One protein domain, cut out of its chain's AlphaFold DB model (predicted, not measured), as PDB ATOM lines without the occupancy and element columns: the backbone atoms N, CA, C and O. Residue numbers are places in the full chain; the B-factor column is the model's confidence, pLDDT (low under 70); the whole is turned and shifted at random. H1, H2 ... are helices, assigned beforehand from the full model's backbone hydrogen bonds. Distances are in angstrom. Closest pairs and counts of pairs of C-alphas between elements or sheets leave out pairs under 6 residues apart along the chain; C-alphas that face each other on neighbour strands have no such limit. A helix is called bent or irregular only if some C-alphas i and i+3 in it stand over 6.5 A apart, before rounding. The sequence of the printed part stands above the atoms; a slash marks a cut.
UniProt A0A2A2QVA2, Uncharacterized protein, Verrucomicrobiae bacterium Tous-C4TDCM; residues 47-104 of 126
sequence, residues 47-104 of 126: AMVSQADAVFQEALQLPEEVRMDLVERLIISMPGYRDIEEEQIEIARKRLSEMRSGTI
ATOM      1  N   ALA A  47     183.169 130.525 180.849       69.69
ATOM      2  CA  ALA A  47     182.209 130.935 179.824       69.69
ATOM      3  C   ALA A  47     181.341 132.144 180.234       69.69
ATOM      4  O   ALA A  47     181.089 133.026 179.414       69.69
ATOM      5  N   MET A  48     180.907 132.223 181.500       67.12
ATOM      6  CA  MET A  48     180.151 133.382 181.997       67.12
ATOM      7  C   MET A  48     181.018 134.643 182.062       67.12
ATOM      8  O   MET A  48     180.511 135.734 181.821       67.12
ATOM      9  N   VAL A  49     182.317 134.499 182.346       73.44
ATOM     10  CA  VAL A  49     183.263 135.627 182.341       73.44
ATOM     11  C   VAL A  49     183.474 136.138 180.916       73.44
ATOM     12  O   VAL A  49     183.290 137.325 180.679       73.44
ATOM     13  N   SER A  50     183.710 135.249 179.942       72.69
ATOM     14  CA  SER A  50     183.849 135.659 178.535       72.69
ATOM     15  C   SER A  50     182.591 136.324 177.964       72.69
ATOM     16  O   SER A  50     182.687 137.206 177.117       72.69
ATOM     17  N   GLN A  51     181.404 135.924 178.435       85.88
ATOM     18  CA  GLN A  51     180.151 136.558 178.032       85.88
ATOM     19  C   GLN A  51     179.976 137.941 178.674       85.88
ATOM     20  O   GLN A  51     179.534 138.872 178.006       85.88
ATOM     21  N   ALA A  52     180.340 138.090 179.950       89.62
ATOM     22  CA  ALA A  52     180.305 139.379 180.632       89.62
ATOM     23  C   ALA A  52     181.273 140.388 179.993       89.62
ATOM     24  O   ALA A  52     180.902 141.545 179.808       89.62
ATOM     25  N   ASP A  53     182.466 139.942 179.592       92.00
ATOM     26  CA  ASP A  53     183.450 140.789 178.913       92.00
ATOM     27  C   ASP A  53     182.934 141.286 177.556       92.00
ATOM     28  O   ASP A  53     183.102 142.460 177.231       92.00
ATOM     29  N   ALA A  54     182.256 140.433 176.780       93.38
ATOM     30  CA  ALA A  54     181.659 140.834 175.505       93.38
ATOM     31  C   ALA A  54     180.574 141.911 175.691       93.38
ATOM     32  O   ALA A  54     180.643 142.968 175.064       93.38
ATOM     33  N   VAL A  55     179.635 141.692 176.621       94.69
ATOM     34  CA  VAL A  55     178.582 142.671 176.955       94.69
ATOM     35  C   VAL A  55     179.185 143.984 177.460       94.69
ATOM     36  O   VAL A  55     178.702 145.066 177.130       94.69
ATOM     37  N   PHE A  56     180.266 143.908 178.236       95.62
ATOM     38  CA  PHE A  56     180.979 145.087 178.708       95.62
ATOM     39  C   PHE A  56     181.599 145.885 177.553       95.62
ATOM     40  O   PHE A  56     181.444 147.105 177.508       95.62
ATOM     41  N   GLN A  57     182.251 145.220 176.592       96.81
ATOM     42  CA  GLN A  57     182.813 145.898 175.418       96.81
ATOM     43  C   GLN A  57     181.729 146.550 174.554       96.81
ATOM     44  O   GLN A  57     181.920 147.674 174.096       96.81
ATOM     45  N   GLU A  58     180.581 145.893 174.376       96.50
ATOM     46  CA  GLU A  58     179.430 146.469 173.669       96.50
ATOM     47  C   GLU A  58     178.894 147.716 174.382       96.50
ATOM     48  O   GLU A  58     178.663 148.745 173.745       96.50
ATOM     49  N   ALA A  59     178.774 147.669 175.711       97.25
ATOM     50  CA  ALA A  59     178.327 148.808 176.504       97.25
ATOM     51  C   ALA A  59     179.259 150.024 176.363       97.25
ATOM     52  O   ALA A  59     178.783 151.157 176.357       97.25
ATOM     53  N   LEU A  60     180.573 149.822 176.202       97.00
ATOM     54  CA  LEU A  60     181.524 150.923 175.997       97.00
ATOM     55  C   LEU A  60     181.331 151.656 174.661       97.00
ATOM     56  O   LEU A  60     181.631 152.849 174.595       97.00
ATOM     57  N   GLN A  61     180.806 150.980 173.634       97.88
ATOM     58  CA  GLN A  61     180.531 151.580 172.319       97.88
ATOM     59  C   GLN A  61     179.269 152.452 172.305       97.88
ATOM     60  O   GLN A  61     179.036 153.183 171.342       97.88
ATOM     61  N   LEU A  62     178.444 152.388 173.353       97.81
ATOM     62  CA  LEU A  62     177.250 153.220 173.461       97.81
ATOM     63  C   LEU A  62     177.621 154.699 173.694       97.81
ATOM     64  O   LEU A  62     178.628 154.984 174.357       97.81
ATOM     65  N   PRO A  63     176.785 155.644 173.219       98.31
ATOM     66  CA  PRO A  63     176.877 157.051 173.603       98.31
ATOM     67  C   PRO A  63     176.841 157.231 175.124       98.31
ATOM     68  O   PRO A  63     176.238 156.425 175.839       98.31
ATOM     69  N   GLU A  64     177.470 158.294 175.625       97.19
ATOM     70  CA  GLU A  64     177.641 158.530 177.062       97.19
ATOM     71  C   GLU A  64     176.310 158.534 177.817       97.19
ATOM     72  O   GLU A  64     176.171 157.847 178.828       97.19
ATOM     73  N   GLU A  65     175.310 159.226 177.284       97.31
ATOM     74  CA  GLU A  65     173.986 159.365 177.881       97.31
ATOM     75  C   GLU A  65     173.290 158.005 178.016       97.31
ATOM     76  O   GLU A  65     172.670 157.704 179.034       97.31
ATOM     77  N   VAL A  66     173.454 157.146 177.007       98.00
ATOM     78  CA  VAL A  66     172.876 155.795 176.993       98.00
ATOM     79  C   VAL A  66     173.606 154.884 177.979       98.00
ATOM     80  O   VAL A  66     172.971 154.068 178.648       98.00
ATOM     81  N   ARG A  67     174.929 155.030 178.128       97.44
ATOM     82  CA  ARG A  67     175.678 154.296 179.160       97.44
ATOM     83  C   ARG A  67     175.221 154.679 180.561       97.44
ATOM     84  O   ARG A  67     175.107 153.795 181.402       97.44
ATOM     85  N   MET A  68     174.946 155.957 180.811       97.75
ATOM     86  CA  MET A  68     174.467 156.415 182.118       97.75
ATOM     87  C   MET A  68     173.102 155.812 182.469       97.75
ATOM     88  O   MET A  68     172.943 155.278 183.565       97.75
ATOM     89  N   ASP A  69     172.161 155.805 181.523       97.88
ATOM     90  CA  ASP A  69     170.858 155.146 181.696       97.88
ATOM     91  C   ASP A  69     171.008 153.628 181.923       97.88
ATOM     92  O   ASP A  69     170.378 153.052 182.811       97.88
ATOM     93  N   LEU A  70     171.912 152.962 181.192       97.38
ATOM     94  CA  LEU A  70     172.211 151.545 181.418       97.38
ATOM     95  C   LEU A  70     172.748 151.287 182.836       97.38
ATOM     96  O   LEU A  70     172.314 150.338 183.490       97.38
ATOM     97  N   VAL A  71     173.670 152.121 183.321       97.31
ATOM     98  CA  VAL A  71     174.232 152.021 184.677       97.31
ATOM     99  C   VAL A  71     173.134 152.165 185.730       97.31
ATOM    100  O   VAL A  71     173.073 151.357 186.656       97.31
ATOM    101  N   GLU A  72     172.239 153.139 185.574       96.50
ATOM    102  CA  GLU A  72     171.119 153.352 186.495       96.50
ATOM    103  C   GLU A  72     170.198 152.125 186.555       96.50
ATOM    104  O   GLU A  72     169.899 151.611 187.637       96.50
ATOM    105  N   ARG A  73     169.828 151.575 185.395       97.44
ATOM    106  CA  ARG A  73     169.006 150.358 185.318       97.44
ATOM    107  C   ARG A  73     169.692 149.153 185.952       97.44
ATOM    108  O   ARG A  73     169.037 148.380 186.650       97.44
ATOM    109  N   LEU A  74     171.000 148.990 185.736       96.31
ATOM    110  CA  LEU A  74     171.776 147.911 186.346       96.31
ATOM    111  C   LEU A  74     171.794 148.033 187.871       96.31
ATOM    112  O   LEU A  74     171.566 147.033 188.551       96.31
ATOM    113  N   ILE A  75     171.991 149.241 188.405       95.12
ATOM    114  CA  ILE A  75     171.953 149.504 189.849       95.12
ATOM    115  C   ILE A  75     170.586 149.122 190.434       95.12
ATOM    116  O   ILE A  75     170.533 148.380 191.414       95.12
ATOM    117  N   ILE A  76     169.492 149.566 189.809       95.62
ATOM    118  CA  ILE A  76     168.121 149.277 190.265       95.62
ATOM    119  C   ILE A  76     167.803 147.777 190.179       95.62
ATOM    120  O   ILE A  76     167.060 147.246 191.002       95.62
ATOM    121  N   SER A  77     168.375 147.073 189.199       95.75
ATOM    122  CA  SER A  77     168.161 145.632 189.014       95.75
ATOM    123  C   SER A  77     168.845 144.753 190.069       95.75
ATOM    124  O   SER A  77     168.570 143.552 190.133       95.75
ATOM    125  N   MET A  78     169.744 145.314 190.886       95.50
ATOM    126  CA  MET A  78     170.484 144.535 191.875       95.50
ATOM    127  C   MET A  78     169.551 143.975 192.961       95.50
ATOM    128  O   MET A  78     168.707 144.698 193.499       95.50
ATOM    129  N   PRO A  79     169.725 142.700 193.358       95.31
ATOM    130  CA  PRO A  79     169.008 142.143 194.498       95.31
ATOM    131  C   PRO A  79     169.242 142.979 195.762       95.31
ATOM    132  O   PRO A  79     170.382 143.312 196.082       95.31
ATOM    133  N   GLY A  80     168.167 143.300 196.483       92.62
ATOM    134  CA  GLY A  80     168.233 144.093 197.714       92.62
ATOM    135  C   GLY A  80     168.363 145.606 197.505       92.62
ATOM    136  O   GLY A  80     168.472 146.324 198.492       92.62
ATOM    137  N   TYR A  81     168.318 146.119 196.264       94.38
ATOM    138  CA  TYR A  81     168.332 147.569 196.013       94.38
ATOM    139  C   TYR A  81     167.232 148.299 196.800       94.38
ATOM    140  O   TYR A  81     167.515 149.294 197.459       94.38
ATOM    141  N   ARG A  82     166.002 147.764 196.790       93.88
ATOM    142  CA  ARG A  82     164.858 148.331 197.526       93.88
ATOM    143  C   ARG A  82     165.074 148.341 199.035       93.88
ATOM    144  O   ARG A  82     164.858 149.369 199.659       93.88
ATOM    145  N   ASP A  83     165.566 147.243 199.598       96.00
ATOM    146  CA  ASP A  83     165.813 147.141 201.041       96.00
ATOM    147  C   ASP A  83     166.869 148.169 201.492       96.00
ATOM    148  O   ASP A  83     166.705 148.848 202.505       96.00
ATOM    149  N   ILE A  84     167.937 148.333 200.699       95.31
ATOM    150  CA  ILE A  84     168.985 149.334 200.945       95.31
ATOM    151  C   ILE A  84     168.425 150.755 200.802       95.31
ATOM    152  O   ILE A  84     168.742 151.625 201.612       95.31
ATOM    153  N   GLU A  85     167.609 151.008 199.777       95.50
ATOM    154  CA  GLU A  85     166.957 152.300 199.545       95.50
ATOM    155  C   GLU A  85     166.059 152.686 200.733       95.50
ATOM    156  O   GLU A  85     166.152 153.801 201.251       95.50
ATOM    157  N   GLU A  86     165.247 151.751 201.227       96.94
ATOM    158  CA  GLU A  86     164.380 151.947 202.391       96.94
ATOM    159  C   GLU A  86     165.181 152.239 203.668       96.94
ATOM    160  O   GLU A  86     164.869 153.195 204.386       96.94
ATOM    161  N   GLU A  87     166.253 151.484 203.930       97.62
ATOM    162  CA  GLU A  87     167.130 151.720 205.081       97.62
ATOM    163  C   GLU A  87     167.801 153.102 205.009       97.62
ATOM    164  O   GLU A  87     167.859 153.832 206.004       97.62
ATOM    165  N   GLN A  88     168.265 153.510 203.825       97.00
ATOM    166  CA  GLN A  88     168.857 154.833 203.622       97.00
ATOM    167  C   GLN A  88     167.847 155.958 203.858       97.00
ATOM    168  O   GLN A  88     168.185 156.954 204.508       97.00
ATOM    169  N   ILE A  89     166.610 155.800 203.377       98.12
ATOM    170  CA  ILE A  89     165.525 156.756 203.619       98.12
ATOM    171  C   ILE A  89     165.245 156.869 205.118       98.12
ATOM    172  O   ILE A  89     165.105 157.983 205.632       98.12
ATOM    173  N   GLU A  90     165.197 155.750 205.836       98.19
ATOM    174  CA  GLU A  90     164.931 155.754 207.272       98.19
ATOM    175  C   GLU A  90     166.058 156.436 208.060       98.19
ATOM    176  O   GLU A  90     165.807 157.308 208.897       98.19
ATOM    177  N   ILE A  91     167.319 156.145 207.724       97.56
ATOM    178  CA  ILE A  91     168.476 156.833 208.311       97.56
ATOM    179  C   ILE A  91     168.417 158.339 208.026       97.56
ATOM    180  O   ILE A  91     168.677 159.145 208.926       97.56
ATOM    181  N   ALA A  92     168.073 158.741 206.801       96.94
ATOM    182  CA  ALA A  92     167.967 160.148 206.430       96.94
ATOM    183  C   ALA A  92     166.870 160.866 207.230       96.94
ATOM    184  O   ALA A  92     167.109 161.949 207.771       96.94
ATOM    185  N   ARG A  93     165.690 160.246 207.369       97.69
ATOM    186  CA  ARG A  93     164.578 160.768 208.180       97.69
ATOM    187  C   ARG A  93     164.971 160.919 209.641       97.69
ATOM    188  O   ARG A  93     164.765 161.987 210.221       97.69
ATOM    189  N   LYS A  94     165.588 159.886 210.216       97.25
ATOM    190  CA  LYS A  94     166.074 159.906 211.597       97.25
ATOM    191  C   LYS A  94     167.072 161.042 211.821       97.25
ATOM    192  O   LYS A  94     166.862 161.864 212.710       97.25
ATOM    193  N   ARG A  95     168.107 161.141 210.981       94.88
ATOM    194  CA  ARG A  95     169.132 162.193 211.101       94.88
ATOM    195  C   ARG A  95     168.541 163.589 210.955       94.88
ATOM    196  O   ARG A  95     168.911 164.493 211.699       94.88
ATOM    197  N   LEU A  96     167.590 163.768 210.040       94.81
ATOM    198  CA  LEU A  96     166.886 165.038 209.887       94.81
ATOM    199  C   LEU A  96     166.095 165.404 211.151       94.81
ATOM    200  O   LEU A  96     166.105 166.565 211.561       94.81
ATOM    201  N   SER A  97     165.432 164.431 211.779       96.69
ATOM    202  CA  SER A  97     164.735 164.637 213.052       96.69
ATOM    203  C   SER A  97     165.703 165.036 214.166       96.69
ATOM    204  O   SER A  97     165.445 166.011 214.860       96.69
ATOM    205  N   GLU A  98     166.826 164.328 214.307       96.19
ATOM    206  CA  GLU A  98     167.857 164.603 215.321       96.19
ATOM    207  C   GLU A  98     168.507 165.984 215.144       96.19
ATOM    208  O   GLU A  98     168.807 166.665 216.125       96.19
ATOM    209  N   MET A  99     168.703 166.426 213.898       94.31
ATOM    210  CA  MET A  99     169.176 167.781 213.602       94.31
ATOM    211  C   MET A  99     168.132 168.837 213.977       94.31
ATOM    212  O   MET A  99     168.473 169.853 214.577       94.31
ATOM    213  N   ARG A 100     166.854 168.607 213.643       93.75
ATOM    214  CA  ARG A 100     165.756 169.545 213.941       93.75
ATOM    215  C   ARG A 100     165.467 169.660 215.435       93.75
ATOM    216  O   ARG A 100     165.134 170.747 215.894       93.75
ATOM    217  N   SER A 101     165.597 168.568 216.188       96.31
ATOM    218  CA  SER A 101     165.449 168.570 217.647       96.31
ATOM    219  C   SER A 101     166.661 169.154 218.377       96.31
ATOM    220  O   SER A 101     166.590 169.363 219.585       96.31
ATOM    221  N   GLY A 102     167.780 169.387 217.680       94.25
ATOM    222  CA  GLY A 102     169.044 169.796 218.294       94.25
ATOM    223  C   GLY A 102     169.760 168.669 219.045       94.25
ATOM    224  O   GLY A 102     170.720 168.930 219.764       94.25
ATOM    225  N   THR A 103     169.322 167.415 218.881       95.44
ATOM    226  CA  THR A 103     169.994 166.234 219.449       95.44
ATOM    227  C   THR A 103     171.381 166.039 218.838       95.44
ATOM    228  O   THR A 103     172.299 165.588 219.520       95.44
ATOM    229  N   ILE A 104     171.549 166.407 217.566       93.81
ATOM    230  CA  ILE A 104     172.841 166.416 216.876       93.81
ATOM    231  C   ILE A 104     173.165 167.839 216.426       93.81
ATOM    232  O   ILE A 104     172.357 168.500 215.774       93.81
TER     233      ILE A 104
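What this domain is: This is residues 47 to 104 of the 126 residues of an uncharacterized protein of Verrucomicrobiae bacterium Tous-C4TDCM (UniProt A0A2A2QVA2). Three helices follow one another in an open zigzag: H1 and H2 make a V, joined where H1 ends and H2 begins, and H3 turns off at the far end of H2 to make a second corner. The helices meet only near these two corners, with no shared core, and H3 reaches away from the V as a long arm. The printed part has 58 residues with three named helices, in the order H1, H2, H3, and no named strand; the class is all helix. The whole is extended, with a radius of gyration of the C-alphas of 18.5 A, and the C-alphas span 54 by 26 by 15 A along their three main axes.

How they stand to each other: H1, residues 47 to 60, is near H2, residues 64 to 76; the two are close but not clearly touching, with 2 pairs of C-alphas within 8 A. Their closest C-alphas are those of Ala 59 and Arg 67, 6.6 A apart. Their lines stand at a steep tilt of 43 degrees, and they run opposite ways. H2 and H3, residues 81 to 100, are also close but not clearly touching, with 1 pair of C-alphas within 8 A. That closest pair is Ile 75 and Tyr 81, whose C-alphas are 7.4 A apart. The lines of H2 and H3 are about perpendicular, at 88 degrees. H1 and H3 are apart. In H1, H2 and H3 every O i to N i+4 pair is within hydrogen-bond range.

Where its parts are: H1 has 14 residues, from Ala 47 with its C-alpha at (182.209, 130.935, 179.824) to Leu 60, 20.4 A from first to last C-alpha. H2 has 13 residues, from Glu 64 with its C-alpha at (177.641, 158.530, 177.062) to Ile 76, and measures 18.7 A. H3, the longest helix with 20 residues, runs 28.5 A from Tyr 81 to Arg 100, whose C-alpha is at (165.756, 169.545, 213.941). No helix is bent or irregular.

The domain as a whole: The outline is a rod, but only just. The two C-alphas farthest apart are those of Ala 47 and Gly 102, at 56.2 A. Residues 47 to 58, which belong to H1, stand free, and so do residues 86 to 94, which belong to H3. The links from H1 to H2, with 3 residues, and from H2 to H3, with 4 residues, are tight. The printed part has no cut. The mean pLDDT of the printed part is 94.1, and residues 47 to 48 are under 70.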